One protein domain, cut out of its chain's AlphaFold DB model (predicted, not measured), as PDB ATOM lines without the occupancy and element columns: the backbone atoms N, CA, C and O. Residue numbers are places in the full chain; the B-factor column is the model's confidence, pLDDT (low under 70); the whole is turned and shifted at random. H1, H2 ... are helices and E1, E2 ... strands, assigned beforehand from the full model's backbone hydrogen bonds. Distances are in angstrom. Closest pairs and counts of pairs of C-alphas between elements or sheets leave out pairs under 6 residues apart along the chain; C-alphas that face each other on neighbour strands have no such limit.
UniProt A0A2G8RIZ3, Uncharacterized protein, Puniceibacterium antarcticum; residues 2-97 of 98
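This is residues 2 to 97 of the 98 residues of an uncharacterized protein of Puniceibacterium antarcticum (UniProt A0A2G8RIZ3). A strongly twisted sheet of four strands has one long helix, H2, laid along one of its faces, while the shorter H1 reaches out past one end of the sheet, its residues 2 to 7 sticking out. The printed part has 96 residues, with two named helices and four named strands in the order H1 E1 E2 E3 E4 H2. The sheet E1 E2 E3 E4 is a meander, each strand the antiparallel neighbour of the one before, and with H2 it makes two layers, a sheet with a helix on one face. The class is mixed, helices and strands; the whole is compact, radius of gyration of the C-alphas 14.3 A, with spans of 46 by 27 by 25 A.

Go from H1, residues 2 to 14, through E1, 23 to 28, E2, 32 to 40, E3, 46 to 51, and E4, 57 to 60, to H2, 71 to 95. H1 only grazes the sheet with residues 11 to 14; its closest C-alphas to E3 are those of Leu 14 and Pro 46, 6.3 A. H1 and H2 are apart. In the hairpin E1 and E2, find N 24 and O 36 at 2.8 A; in E2 and E3, N 47 and O 39 at 2.7 A; in E3 and E4, N 50 and O 58 at 2.9 A. H2 lies over E2 and E3 at a height over the sheet of 8.2 A, along the strands, 20 degrees to E2 on the local plane. Its closest C-alphas to E3 are those of Ala 84 and Phe 51, 6.4 A. O i to N i+4 pairs are within hydrogen-bond range in 8 of 9 for H1 and 19 of 21 for H2.

Find C-alpha 2 at (111.001, 126.885, 165.656); H1 runs 19.1 A from there. E1 is 15.9 A, E2 25.1 A, E3 16.5 A and E4 9.9 A long. H2 runs 36.3 A to C-alpha 95 at (153.532, 125.109, 162.678).

The C-alphas farthest apart are those of Gln 2 and His 97, 46.4 A. The printed part has no cut and no long link. Look for pLDDT under 70 at residues 2 to 3, 29 and 96 to 97.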
ATOM      1  N   GLN A   2     110.761 125.506 166.160       61.09
ATOM      2  CA  GLN A   2     111.001 126.885 165.656       61.09
ATOM      3  C   GLN A   2     111.657 127.817 166.695       61.09
ATOM      4  O   GLN A   2     112.396 128.721 166.318       61.09
ATOM      5  N   THR A   3     111.402 127.591 167.987       64.19
ATOM      6  CA  THR A   3     111.957 128.381 169.101       64.19
ATOM      7  C   THR A   3     113.455 128.145 169.287       64.19
ATOM      8  O   THR A   3     114.201 129.102 169.439       64.19
ATOM      9  N   ASP A   4     113.896 126.891 169.170       74.19
ATOM     10  CA  ASP A   4     115.294 126.495 169.409       74.19
ATOM     11  C   ASP A   4     116.242 127.101 168.372       74.19
ATOM     12  O   ASP A   4     117.329 127.556 168.703       74.19
ATOM     13  N   LYS A   5     115.793 127.179 167.112       79.44
ATOM     14  CA  LYS A   5     116.562 127.827 166.047       79.44
ATOM     15  C   LYS A   5     116.715 129.330 166.293       79.44
ATOM     16  O   LYS A   5     117.801 129.859 166.142       79.44
ATOM     17  N   ARG A   6     115.640 130.011 166.705       81.62
ATOM     18  CA  ARG A   6     115.682 131.458 166.973       81.62
ATOM     19  C   ARG A   6     116.582 131.815 168.149       81.62
ATOM     20  O   ARG A   6     117.165 132.889 168.128       81.62
ATOM     21  N   LEU A   7     116.649 130.947 169.159       81.25
ATOM     22  CA  LEU A   7     117.539 131.145 170.297       81.25
ATOM     23  C   LEU A   7     119.004 131.013 169.866       81.25
ATOM     24  O   LEU A   7     119.776 131.927 170.115       81.25
ATOM     25  N   LYS A   8     119.341 129.959 169.111       80.81
ATOM     26  CA  LYS A   8     120.688 129.787 168.549       80.81
ATOM     27  C   LYS A   8     121.110 130.947 167.647       80.81
ATOM     28  O   LYS A   8     122.183 131.500 167.838       80.81
ATOM     29  N   ASP A   9     120.238 131.357 166.723       83.31
ATOM     30  CA  ASP A   9     120.505 132.486 165.817       83.31
ATOM     31  C   ASP A   9     120.744 133.801 166.604       83.31
ATOM     32  O   ASP A   9     121.478 134.681 166.157       83.31
ATOM     33  N   PHE A  10     120.106 133.957 167.771       83.44
ATOM     34  CA  PHE A  10     120.282 135.121 168.643       83.44
ATOM     35  C   PHE A  10     121.599 135.072 169.426       83.44
ATOM     36  O   PHE A  10     122.299 136.079 169.487       83.44
ATOM     37  N   GLU A  11     121.953 133.916 169.986       83.81
ATOM     38  CA  GLU A  11     123.226 133.709 170.686       83.81
ATOM     39  C   GLU A  11     124.408 133.922 169.740       83.81
ATOM     40  O   GLU A  11     125.302 134.701 170.052       83.81
ATOM     41  N   GLU A  12     124.356 133.331 168.544       83.94
ATOM     42  CA  GLU A  12     125.378 133.499 167.507       83.94
ATOM     43  C   GLU A  12     125.527 134.969 167.088       83.94
ATOM     44  O   GLU A  12     126.633 135.459 166.880       83.94
ATOM     45  N   TYR A  13     124.428 135.727 167.010       85.38
ATOM     46  CA  TYR A  13     124.507 137.164 166.749       85.38
ATOM     47  C   TYR A  13     125.241 137.923 167.869       85.38
ATOM     48  O   TYR A  13     126.069 138.787 167.578       85.38
ATOM     49  N   LEU A  14     124.955 137.613 169.138       83.31
ATOM     50  CA  LEU A  14     125.567 138.288 170.289       83.31
ATOM     51  C   LEU A  14     127.054 137.964 170.453       83.31
ATOM     52  O   LEU A  14     127.822 138.822 170.879       83.31
ATOM     53  N   THR A  15     127.468 136.759 170.081       85.06
ATOM     54  CA  THR A  15     128.869 136.323 170.109       85.06
ATOM     55  C   THR A  15     129.648 136.757 168.867       85.06
ATOM     56  O   THR A  15     130.808 136.388 168.724       85.06
ATOM     57  N   GLY A  16     129.060 137.545 167.959       85.25
ATOM     58  CA  GLY A  16     129.745 138.036 166.758       85.25
ATOM     59  C   GLY A  16     129.867 137.007 165.630       85.25
ATOM     60  O   GLY A  16     130.743 137.139 164.777       85.25
ATOM     61  N   GLY A  17     128.986 136.008 165.602       88.56
ATOM     62  CA  GLY A  17     128.937 134.948 164.593       88.56
ATOM     63  C   GLY A  17     129.519 133.608 165.049       88.56
ATOM     64  O   GLY A  17     129.689 132.723 164.217       88.56
ATOM     65  N   TYR A  18     129.865 133.462 166.331       90.69
ATOM     66  CA  TYR A  18     130.494 132.250 166.867       90.69
ATOM     67  C   TYR A  18     129.495 131.378 167.626       90.69
ATOM     68  O   TYR A  18     128.586 131.874 168.293       90.69
ATOM     69  N   GLU A  19     129.659 130.059 167.561       91.12
ATOM     70  CA  GLU A  19     128.745 129.154 168.252       91.12
ATOM     71  C   GLU A  19     128.998 129.188 169.768       91.12
ATOM     72  O   GLU A  19     130.133 129.127 170.242       91.12
ATOM     73  N   HIS A  20     127.916 129.295 170.539       90.69
ATOM     74  CA  HIS A  20     127.975 129.268 171.996       90.69
ATOM     75  C   HIS A  20     128.548 127.935 172.502       90.69
ATOM     76  O   HIS A  20     128.067 126.864 172.131       90.69
ATOM     77  N   GLY A  21     129.522 128.006 173.412       93.50
ATOM     78  CA  GLY A  21     130.098 126.836 174.075       93.50
ATOM     79  C   GLY A  21     131.004 125.989 173.178       93.50
ATOM     80  O   GLY A  21     131.278 124.840 173.509       93.50
ATOM     81  N   VAL A  22     131.449 126.524 172.039       96.19
ATOM     82  CA  VAL A  22     132.338 125.827 171.104       96.19
ATOM     83  C   VAL A  22     133.704 126.507 171.075       96.19
ATOM     84  O   VAL A  22     133.807 127.735 171.115       96.19
ATOM     85  N   LEU A  23     134.761 125.693 171.028       97.06
ATOM     86  CA  LEU A  23     136.132 126.168 170.870       97.06
ATOM     87  C   LEU A  23     136.402 126.612 169.430       97.06
ATOM     88  O   LEU A  23     136.061 125.929 168.463       97.06
ATOM     89  N   HIS A  24     137.088 127.740 169.298       95.94
ATOM     90  CA  HIS A  24     137.503 128.323 168.035       95.94
ATOM     91  C   HIS A  24     138.983 128.695 168.098       95.94
ATOM     92  O   HIS A  24     139.415 129.362 169.036       95.94
ATOM     93  N   LEU A  25     139.746 128.305 167.075       94.81
ATOM     94  CA  LEU A  25     141.073 128.854 166.816       94.81
ATOM     95  C   LEU A  25     140.916 130.107 165.951       94.81
ATOM     96  O   LEU A  25     140.447 130.030 164.814       94.81
ATOM     97  N   LEU A  26     141.295 131.256 166.495       92.81
ATOM     98  CA  LEU A  26     141.317 132.533 165.798       92.81
ATOM     99  C   LEU A  26     142.759 132.894 165.469       92.81
ATOM    100  O   LEU A  26     143.608 132.903 166.351       92.81
ATOM    101  N   GLU A  27     143.036 133.229 164.215       87.50
ATOM    102  CA  GLU A  27     144.341 133.737 163.797       87.50
ATOM    103  C   GLU A  27     144.214 135.229 163.487       87.50
ATOM    104  O   GLU A  27     143.606 135.620 162.488       87.50
ATOM    105  N   ASP A  28     144.775 136.076 164.354       77.75
ATOM    106  CA  ASP A  28     144.912 137.506 164.086       77.75
ATOM    107  C   ASP A  28     146.351 137.822 163.659       77.75
ATOM    108  O   ASP A  28     147.326 137.415 164.291       77.75
ATOM    109  N   ASN A  29     146.483 138.623 162.601       65.81
ATOM    110  CA  ASN A  29     147.765 139.104 162.091       65.81
ATOM    111  C   ASN A  29     148.538 139.955 163.113       65.81
ATOM    112  O   ASN A  29     149.733 140.185 162.929       65.81
ATOM    113  N   VAL A  30     147.863 140.477 164.143       75.38
ATOM    114  CA  VAL A  30     148.460 141.371 165.146       75.38
ATOM    115  C   VAL A  30     148.855 140.630 166.422       75.38
ATOM    116  O   VAL A  30     149.963 140.828 166.916       75.38
ATOM    117  N   ASN A  31     147.965 139.793 166.954       74.81
ATOM    118  CA  ASN A  31     148.128 139.182 168.278       74.81
ATOM    119  C   ASN A  31     148.563 137.709 168.227       74.81
ATOM    120  O   ASN A  31     148.912 137.147 169.263       74.81
ATOM    121  N   GLY A  32     148.610 137.114 167.032       86.31
ATOM    122  CA  GLY A  32     148.903 135.699 166.845       86.31
ATOM    123  C   GLY A  32     147.655 134.817 166.963       86.31
ATOM    124  O   GLY A  32     146.531 135.329 166.973       86.31
ATOM    125  N   PRO A  33     147.843 133.488 166.989       92.38
ATOM    126  CA  PRO A  33     146.758 132.542 167.207       92.38
ATOM    127  C   PRO A  33     146.187 132.688 168.621       92.38
ATOM    128  O   PRO A  33     146.911 132.987 169.570       92.38
ATOM    129  N   GLU A  34     144.898 132.422 168.773       94.25
ATOM    130  CA  GLU A  34     144.219 132.381 170.059       94.25
ATOM    131  C   GLU A  34     143.121 131.323 170.036       94.25
ATOM    132  O   GLU A  34     142.330 131.254 169.095       94.25
ATOM    133  N   ILE A  35     143.049 130.515 171.090       96.56
ATOM    134  CA  ILE A  35     141.965 129.558 171.286       96.56
ATOM    135  C   ILE A  35     140.943 130.176 172.228       96.56
ATOM    136  O   ILE A  35     141.263 130.533 173.365       96.56
ATOM    137  N   VAL A  36     139.710 130.312 171.751       96.56
ATOM    138  CA  VAL A  36     138.632 130.971 172.486       96.56
ATOM    139  C   VAL A  36     137.346 130.163 172.471       96.56
ATOM    140  O   VAL A  36     137.099 129.373 171.568       96.56
ATOM    141  N   MET A  37     136.495 130.423 173.452       96.69
ATOM    142  CA  MET A  37     135.103 129.999 173.501       96.69
ATOM    143  C   MET A  37     134.244 131.206 173.855       96.69
ATOM    144  O   MET A  37     134.639 132.041 174.670       96.69
ATOM    145  N   PHE A  38     133.052 131.285 173.276       95.00
ATOM    146  CA  PHE A  38     132.072 132.298 173.645       95.00
ATOM    147  C   PHE A  38     130.947 131.646 174.433       95.00
ATOM    148  O   PHE A  38     130.374 130.650 173.995       95.00
ATOM    149  N   MET A  39     130.620 132.197 175.599       93.81
ATOM    150  CA  MET A  39     129.502 131.730 176.408       93.81
ATOM    151  C   MET A  39     128.553 132.858 176.770       93.81
ATOM    152  O   MET A  39     128.975 133.982 176.975       93.81
ATOM    153  N   MET A  40     127.275 132.532 176.905       92.19
ATOM    154  CA  MET A  40     126.312 133.385 177.579       92.19
ATOM    155  C   MET A  40     126.401 133.100 179.073       92.19
ATOM    156  O   MET A  40     126.414 131.934 179.487       92.19
ATOM    157  N   ASP A  41     126.462 134.147 179.877       92.69
ATOM    158  CA  ASP A  41     126.288 134.025 181.315       92.69
ATOM    159  C   ASP A  41     124.790 133.836 181.667       92.69
ATOM    160  O   ASP A  41     123.931 133.725 180.784       92.69
ATOM    161  N   VAL A  42     124.442 133.739 182.952       92.50
ATOM    162  CA  VAL A  42     123.038 133.513 183.363       92.50
ATOM    163  C   VAL A  42     122.103 134.689 183.058       92.50
ATOM    164  O   VAL A  42     120.884 134.504 183.073       92.50
ATOM    165  N   GLU A  43     122.645 135.881 182.801       91.00
ATOM    166  CA  GLU A  43     121.890 137.079 182.421       91.00
ATOM    167  C   GLU A  43     121.781 137.244 180.899       91.00
ATOM    168  O   GLU A  43     121.136 138.182 180.436       91.00
ATOM    169  N   TYR A  44     122.310 136.287 180.125       88.69
ATOM    170  CA  TYR A  44     122.451 136.372 178.672       88.69
ATOM    171  C   TYR A  44     123.375 137.517 178.225       88.69
ATOM    172  O   TYR A  44     123.184 138.071 177.140       88.69
ATOM    173  N   ASP A  45     124.418 137.807 179.002       89.75
ATOM    174  CA  ASP A  45     125.543 138.609 178.529       89.75
ATOM    175  C   ASP A  45     126.583 137.699 177.843       89.75
ATOM    176  O   ASP A  45     126.932 136.644 178.390       89.75
ATOM    177  N   PRO A  46     127.077 138.050 176.639       91.19
ATOM    178  CA  PRO A  46     128.119 137.283 175.974       91.19
ATOM    179  C   PRO A  46     129.461 137.506 176.677       91.19
ATOM    180  O   PRO A  46     129.872 138.630 176.949       91.19
ATOM    181  N   VAL A  47     130.170 136.414 176.924       93.56
ATOM    182  CA  VAL A  47     131.472 136.383 177.580       93.56
ATOM    183  C   VAL A  47     132.435 135.633 176.684       93.56
ATOM    184  O   VAL A  47     132.231 134.462 176.351       93.56
ATOM    185  N   ARG A  48     133.515 136.309 176.311       94.69
ATOM    186  CA  ARG A  48     134.637 135.686 175.622       94.69
ATOM    187  C   ARG A  48     135.558 135.053 176.654       94.69
ATOM    188  O   ARG A  48     135.947 135.689 177.632       94.69
ATOM    189  N   ILE A  49     135.935 133.808 176.417       95.94
ATOM    190  CA  ILE A  49     136.840 133.034 177.259       95.94
ATOM    191  C   ILE A  49     138.023 132.631 176.391       95.94
ATOM    192  O   ILE A  49     137.821 132.044 175.333       95.94
ATOM    193  N   SER A  50     139.244 132.958 176.804       96.31
ATOM    194  CA  SER A  50     140.462 132.533 176.110       96.31
ATOM    195  C   SER A  50     141.206 131.482 176.916       96.31
ATOM    196  O   SER A  50     141.260 131.559 178.148       96.31
ATOM    197  N   PHE A  51     141.817 130.543 176.204       97.12
ATOM    198  CA  PHE A  51     142.593 129.449 176.767       97.12
ATOM    199  C   PHE A  51     144.054 129.601 176.349       97.12
ATOM    200  O   PHE A  51     144.374 129.619 175.159       97.12
ATOM    201  N   GLY A  52     144.932 129.763 177.334       93.56
ATOM    202  CA  GLY A  52     146.373 129.852 177.151       93.56
ATOM    203  C   GLY A  52     147.011 128.487 176.906       93.56
ATOM    204  O   GLY A  52     146.423 127.440 177.180       93.56
ATOM    205  N   ILE A  53     148.241 128.513 176.393       92.25
ATOM    206  CA  ILE A  53     149.012 127.308 176.051       92.25
ATOM    207  C   ILE A  53     149.313 126.470 177.304       92.25
ATOM    208  O   ILE A  53     149.377 125.248 177.221       92.25
ATOM    209  N   GLU A  54     149.456 127.096 178.477       89.62
ATOM    210  CA  GLU A  54     149.733 126.390 179.734       89.62
ATOM    211  C   GLU A  54     148.443 126.037 180.500       89.62
ATOM    212  O   GLU A  54     148.490 125.591 181.648       89.62
ATOM    213  N   GLY A  55     147.275 126.188 179.862       85.62
ATOM    214  CA  GLY A  55     145.963 125.934 180.463       85.62
ATOM    215  C   GLY A  55     145.387 127.108 181.246       85.62
ATOM    216  O   GLY A  55     144.450 126.920 182.024       85.62
ATOM    217  N   GLU A  56     145.919 128.321 181.084       93.81
ATOM    218  CA  GLU A  56     145.332 129.498 181.714       93.81
ATOM    219  C   GLU A  56     143.972 129.819 181.095       93.81
ATOM    220  O   GLU A  56     143.841 129.949 179.882       93.81
ATOM    221  N   ILE A  57     142.957 130.015 181.932       95.81
ATOM    222  CA  ILE A  57     141.623 130.418 181.484       95.81
ATOM    223  C   ILE A  57     141.440 131.890 181.832       95.81
ATOM    224  O   ILE A  57     141.546 132.273 182.997       95.81
ATOM    225  N   SER A  58     141.153 132.718 180.831       94.56
ATOM    226  CA  SER A  58     140.869 134.142 181.029       94.56
ATOM    227  C   SER A  58     139.468 134.480 180.542       94.56
ATOM    228  O   SER A  58     139.100 134.153 179.418       94.56
ATOM    229  N   LEU A  59     138.691 135.150 181.394       93.56
ATOM    230  CA  LEU A  59     137.353 135.637 181.076       93.56
ATOM    231  C   LEU A  59     137.445 137.132 180.770       93.56
ATOM    232  O   LEU A  59     137.917 137.914 181.599       93.56
ATOM    233  N   HIS A  60     137.003 137.522 179.580       91.00
ATOM    234  CA  HIS A  60     137.059 138.900 179.105       91.00
ATOM    235  C   HIS A  60     135.734 139.585 179.410       91.00
ATOM    236  O   HIS A  60     134.683 139.128 178.970       91.00
ATOM    237  N   ALA A  61     135.796 140.656 180.202       74.00
ATOM    238  CA  ALA A  61     134.602 141.247 180.791       74.00
ATOM    239  C   ALA A  61     133.889 142.282 179.906       74.00
ATOM    240  O   ALA A  61     132.834 142.762 180.291       74.00
ATOM    241  N   ASP A  62     134.478 142.709 178.783       78.00
ATOM    242  CA  ASP A  62     133.929 143.686 177.820       78.00
ATOM    243  C   ASP A  62     133.185 144.902 178.428       78.00
ATOM    244  O   ASP A  62     132.260 145.466 177.850       78.00
ATOM    245  N   GLY A  63     133.633 145.365 179.602       77.44
ATOM    246  CA  GLY A  63     133.063 146.513 180.318       77.44
ATOM    247  C   GLY A  63     131.982 146.181 181.355       77.44
ATOM    248  O   GLY A  63     131.531 147.088 182.056       77.44
ATOM    249  N   HIS A  64     131.606 144.913 181.510       78.69
ATOM    250  CA  HIS A  64     130.743 144.426 182.580       78.69
ATOM    251  C   HIS A  64     131.526 144.321 183.896       78.69
ATOM    252  O   HIS A  64     132.689 143.919 183.941       78.69
ATOM    253  N   THR A  65     130.883 144.706 185.001       80.12
ATOM    254  CA  THR A  65     131.518 144.659 186.331       80.12
ATOM    255  C   THR A  65     131.601 143.228 186.867       80.12
ATOM    256  O   THR A  65     132.539 142.893 187.589       80.12
ATOM    257  N   TYR A  66     130.614 142.395 186.534       85.38
ATOM    258  CA  TYR A  66     130.484 141.022 187.008       85.38
ATOM    259  C   TYR A  66     129.879 140.157 185.905       85.38
ATOM    260  O   TYR A  66     129.007 140.629 185.185       85.38
ATOM    261  N   HIS A  67     130.304 138.897 185.848       90.88
ATOM    262  CA  HIS A  67     129.629 137.840 185.099       90.88
ATOM    263  C   HIS A  67     129.184 136.759 186.061       90.88
ATOM    264  O   HIS A  67     129.884 136.449 187.035       90.88
ATOM    265  N   MET A  68     128.024 136.181 185.788       93.12
ATOM    266  CA  MET A  68     127.441 135.167 186.648       93.12
ATOM    267  C   MET A  68     127.315 133.854 185.893       93.12
ATOM    268  O   MET A  68     126.569 133.740 184.929       93.12
ATOM    269  N   PHE A  69     128.022 132.837 186.377       94.75
ATOM    270  CA  PHE A  69     127.961 131.486 185.836       94.75
ATOM    271  C   PHE A  69     127.347 130.536 186.852       94.75
ATOM    272  O   PHE A  69     127.592 130.628 188.059       94.75
ATOM    273  N   THR A  70     126.564 129.592 186.350       96.94
ATOM    274  CA  THR A  70     126.157 128.421 187.123       96.94
ATOM    275  C   THR A  70     127.363 127.519 187.423       96.94
ATOM    276  O   THR A  70     128.358 127.550 186.690       96.94
ATOM    277  N   PRO A  71     127.300 126.686 188.476       97.75
ATOM    278  CA  PRO A  71     128.331 125.683 188.735       97.75
ATOM    279  C   PRO A  71     128.599 124.770 187.533       97.75
ATOM    280  O   PRO A  71     129.752 124.468 187.244       97.75
ATOM    281  N   GLU A  72     127.553 124.381 186.801       97.75
ATOM    282  CA  GLU A  72     127.646 123.539 185.609       97.75
ATOM    283  C   GLU A  72     128.400 124.244 184.476       97.75
ATOM    284  O   GLU A  72     129.235 123.629 183.820       97.75
ATOM    285  N   GLN A  73     128.164 125.543 184.278       95.69
ATOM    286  CA  GLN A  73     128.915 126.351 183.314       95.69
ATOM    287  C   GLN A  73     130.393 126.470 183.695       95.69
ATOM    288  O   GLN A  73     131.257 126.340 182.834       95.69
ATOM    289  N   LEU A  74     130.705 126.681 184.978       96.19
ATOM    290  CA  LEU A  74     132.094 126.731 185.446       96.19
ATOM    291  C   LEU A  74     132.800 125.381 185.278       96.19
ATOM    292  O   LEU A  74     133.961 125.346 184.876       96.19
ATOM    293  N   GLN A  75     132.101 124.279 185.558       97.25
ATOM    294  CA  GLN A  75     132.617 122.935 185.320       97.25
ATOM    295  C   GLN A  75     132.867 122.698 183.828       97.25
ATOM    296  O   GLN A  75     133.945 122.242 183.465       97.25
ATOM    297  N   PHE A  76     131.915 123.071 182.973       96.62
ATOM    298  CA  PHE A  76     132.053 122.957 181.526       96.62
ATOM    299  C   PHE A  76     133.258 123.748 180.994       96.62
ATOM    300  O   PHE A  76     134.048 123.209 180.225       96.62
ATOM    301  N   ILE A  77     133.466 124.988 181.457       95.62
ATOM    302  CA  ILE A  77     134.648 125.795 181.103       95.62
ATOM    303  C   ILE A  77     135.943 125.087 181.522       95.62
ATOM    304  O   ILE A  77     136.905 125.052 180.755       95.62
ATOM    305  N   ALA A  78     135.977 124.521 182.730       95.31
ATOM    306  CA  ALA A  78     137.151 123.816 183.230       95.31
ATOM    307  C   ALA A  78     137.444 122.539 182.426       95.31
ATOM    308  O   ALA A  78     138.596 122.295 182.082       95.31
ATOM    309  N   GLU A  79     136.427 121.748 182.089       95.62
ATOM    310  CA  GLU A  79     136.578 120.542 181.261       95.62
ATOM    311  C   GLU A  79     137.054 120.897 179.847       95.62
ATOM    312  O   GLU A  79     138.013 120.309 179.354       95.62
ATOM    313  N   THR A  80     136.479 121.946 179.256       96.56
ATOM    314  CA  THR A  80     136.841 122.444 177.918       96.56
ATOM    315  C   THR A  80     138.296 122.929 177.843       96.56
ATOM    316  O   THR A  80     138.892 122.943 176.769       96.56
ATOM    317  N   SER A  81     138.912 123.299 178.974       95.75
ATOM    318  CA  SER A  81     140.324 123.703 178.990       95.75
ATOM    319  C   SER A  81     141.277 122.577 178.583       95.75
ATOM    320  O   SER A  81     142.334 122.862 178.026       95.75
ATOM    321  N   VAL A  82     140.892 121.314 178.798       95.44
ATOM    322  CA  VAL A  82     141.673 120.148 178.366       95.44
ATOM    323  C   VAL A  82     141.635 120.032 176.844       95.44
ATOM    324  O   VAL A  82     142.685 119.961 176.211       95.44
ATOM    325  N   ASP A  83     140.448 120.129 176.244       96.56
ATOM    326  CA  ASP A  83     140.285 120.099 174.785       96.56
ATOM    327  C   ASP A  83     141.012 121.281 174.115       96.56
ATOM    328  O   ASP A  83     141.617 121.150 173.050       96.56
ATOM    329  N   ALA A  84     141.003 122.453 174.759       97.12
ATOM    330  CA  ALA A  84     141.736 123.622 174.285       97.12
ATOM    331  C   ALA A  84     143.260 123.414 174.313       97.12
ATOM    332  O   ALA A  84     143.952 123.889 173.410       97.12
ATOM    333  N   GLN A  85     143.786 122.703 175.316       95.69
ATOM    334  CA  GLN A  85     145.204 122.338 175.375       95.69
ATOM    335  C   GLN A  85     145.585 121.386 174.240       95.69
ATOM    336  O   GLN A  85     146.573 121.643 173.554       95.69
ATOM    337  N   GLU A  86     144.787 120.347 173.983       95.31
ATOM    338  CA  GLU A  86     145.020 119.433 172.854       95.31
ATOM    339  C   GLU A  86     145.050 120.199 171.521       95.31
ATOM    340  O   GLU A  86     145.937 120.016 170.689       95.31
ATOM    341  N   MET A  87     144.131 121.151 171.353       96.44
ATOM    342  CA  MET A  87     144.053 121.967 170.145       96.44
ATOM    343  C   MET A  87     145.257 122.928 169.997       96.44
ATOM    344  O   MET A  87     145.699 123.196 168.876       96.44
ATOM    345  N   TRP A  88     145.852 123.392 171.106       95.94
ATOM    346  CA  TRP A  88     147.132 124.115 171.097       95.94
ATOM    347  C   TRP A  88     148.307 123.221 170.692       95.94
ATOM    348  O   TRP A  88     149.138 123.636 169.880       95.94
ATOM    349  N   GLU A  89     148.390 122.010 171.240       94.69
ATOM    350  CA  GLU A  89     149.441 121.040 170.913       94.69
ATOM    351  C   GLU A  89     149.423 120.673 169.423       94.69
ATOM    352  O   GLU A  89     150.475 120.661 168.768       94.69
ATOM    353  N   ASP A  90     148.230 120.459 168.866       94.38
ATOM    354  CA  ASP A  90     148.021 120.200 167.442       94.38
ATOM    355  C   ASP A  90     148.473 121.382 166.579       94.38
ATOM    356  O   ASP A  90     149.199 121.208 165.594       94.38
ATOM    357  N   TYR A  91     148.084 122.605 166.948       93.69
ATOM    358  CA  TYR A  91     148.498 123.810 166.229       93.69
ATOM    359  C   TYR A  91     150.028 123.965 166.216       93.69
ATOM    360  O   TYR A  91     150.634 124.125 165.152       93.69
ATOM    361  N   LEU A  92     150.674 123.859 167.381       92.12
ATOM    362  CA  LEU A  92     152.124 124.011 167.515       92.12
ATOM    363  C   LEU A  92     152.891 122.929 166.747       92.12
ATOM    364  O   LEU A  92     153.907 123.226 166.115       92.12
ATOM    365  N   SER A  93     152.386 121.694 166.756       91.62
ATOM    366  CA  SER A  93     152.966 120.587 165.992       91.62
ATOM    367  C   SER A  93     152.918 120.857 164.488       91.62
ATOM    368  O   SER A  93     153.902 120.628 163.788       91.62
ATOM    369  N   ASN A  94     151.811 121.406 163.984       87.69
ATOM    370  CA  ASN A  94     151.664 121.728 162.565       87.69
ATOM    371  C   ASN A  94     152.538 122.914 162.128       87.69
ATOM    372  O   ASN A  94     153.094 122.894 161.030       87.69
ATOM    373  N   VAL A  95     152.707 123.927 162.983       84.44
ATOM    374  CA  VAL A  95     153.532 125.109 162.678       84.44
ATOM    375  C   VAL A  95     155.028 124.784 162.730       84.44
ATOM    376  O   VAL A  95     155.791 125.317 161.931       84.44
ATOM    377  N   ALA A  96     155.466 123.873 163.604       68.62
ATOM    378  CA  ALA A  96     156.870 123.454 163.699       68.62
ATOM    379  C   ALA A  96     157.382 122.672 162.467       68.62
ATOM    380  O   ALA A  96     158.587 122.436 162.340       68.62
ATOM    381  N   HIS A  97     156.483 122.251 161.574       59.09
ATOM    382  CA  HIS A  97     156.805 121.534 160.337       59.09
ATOM    383  C   HIS A  97     156.823 122.423 159.079       59.09
ATOM    384  O   HIS A  97     157.044 121.900 157.982       59.09
TER     385      HIS A  97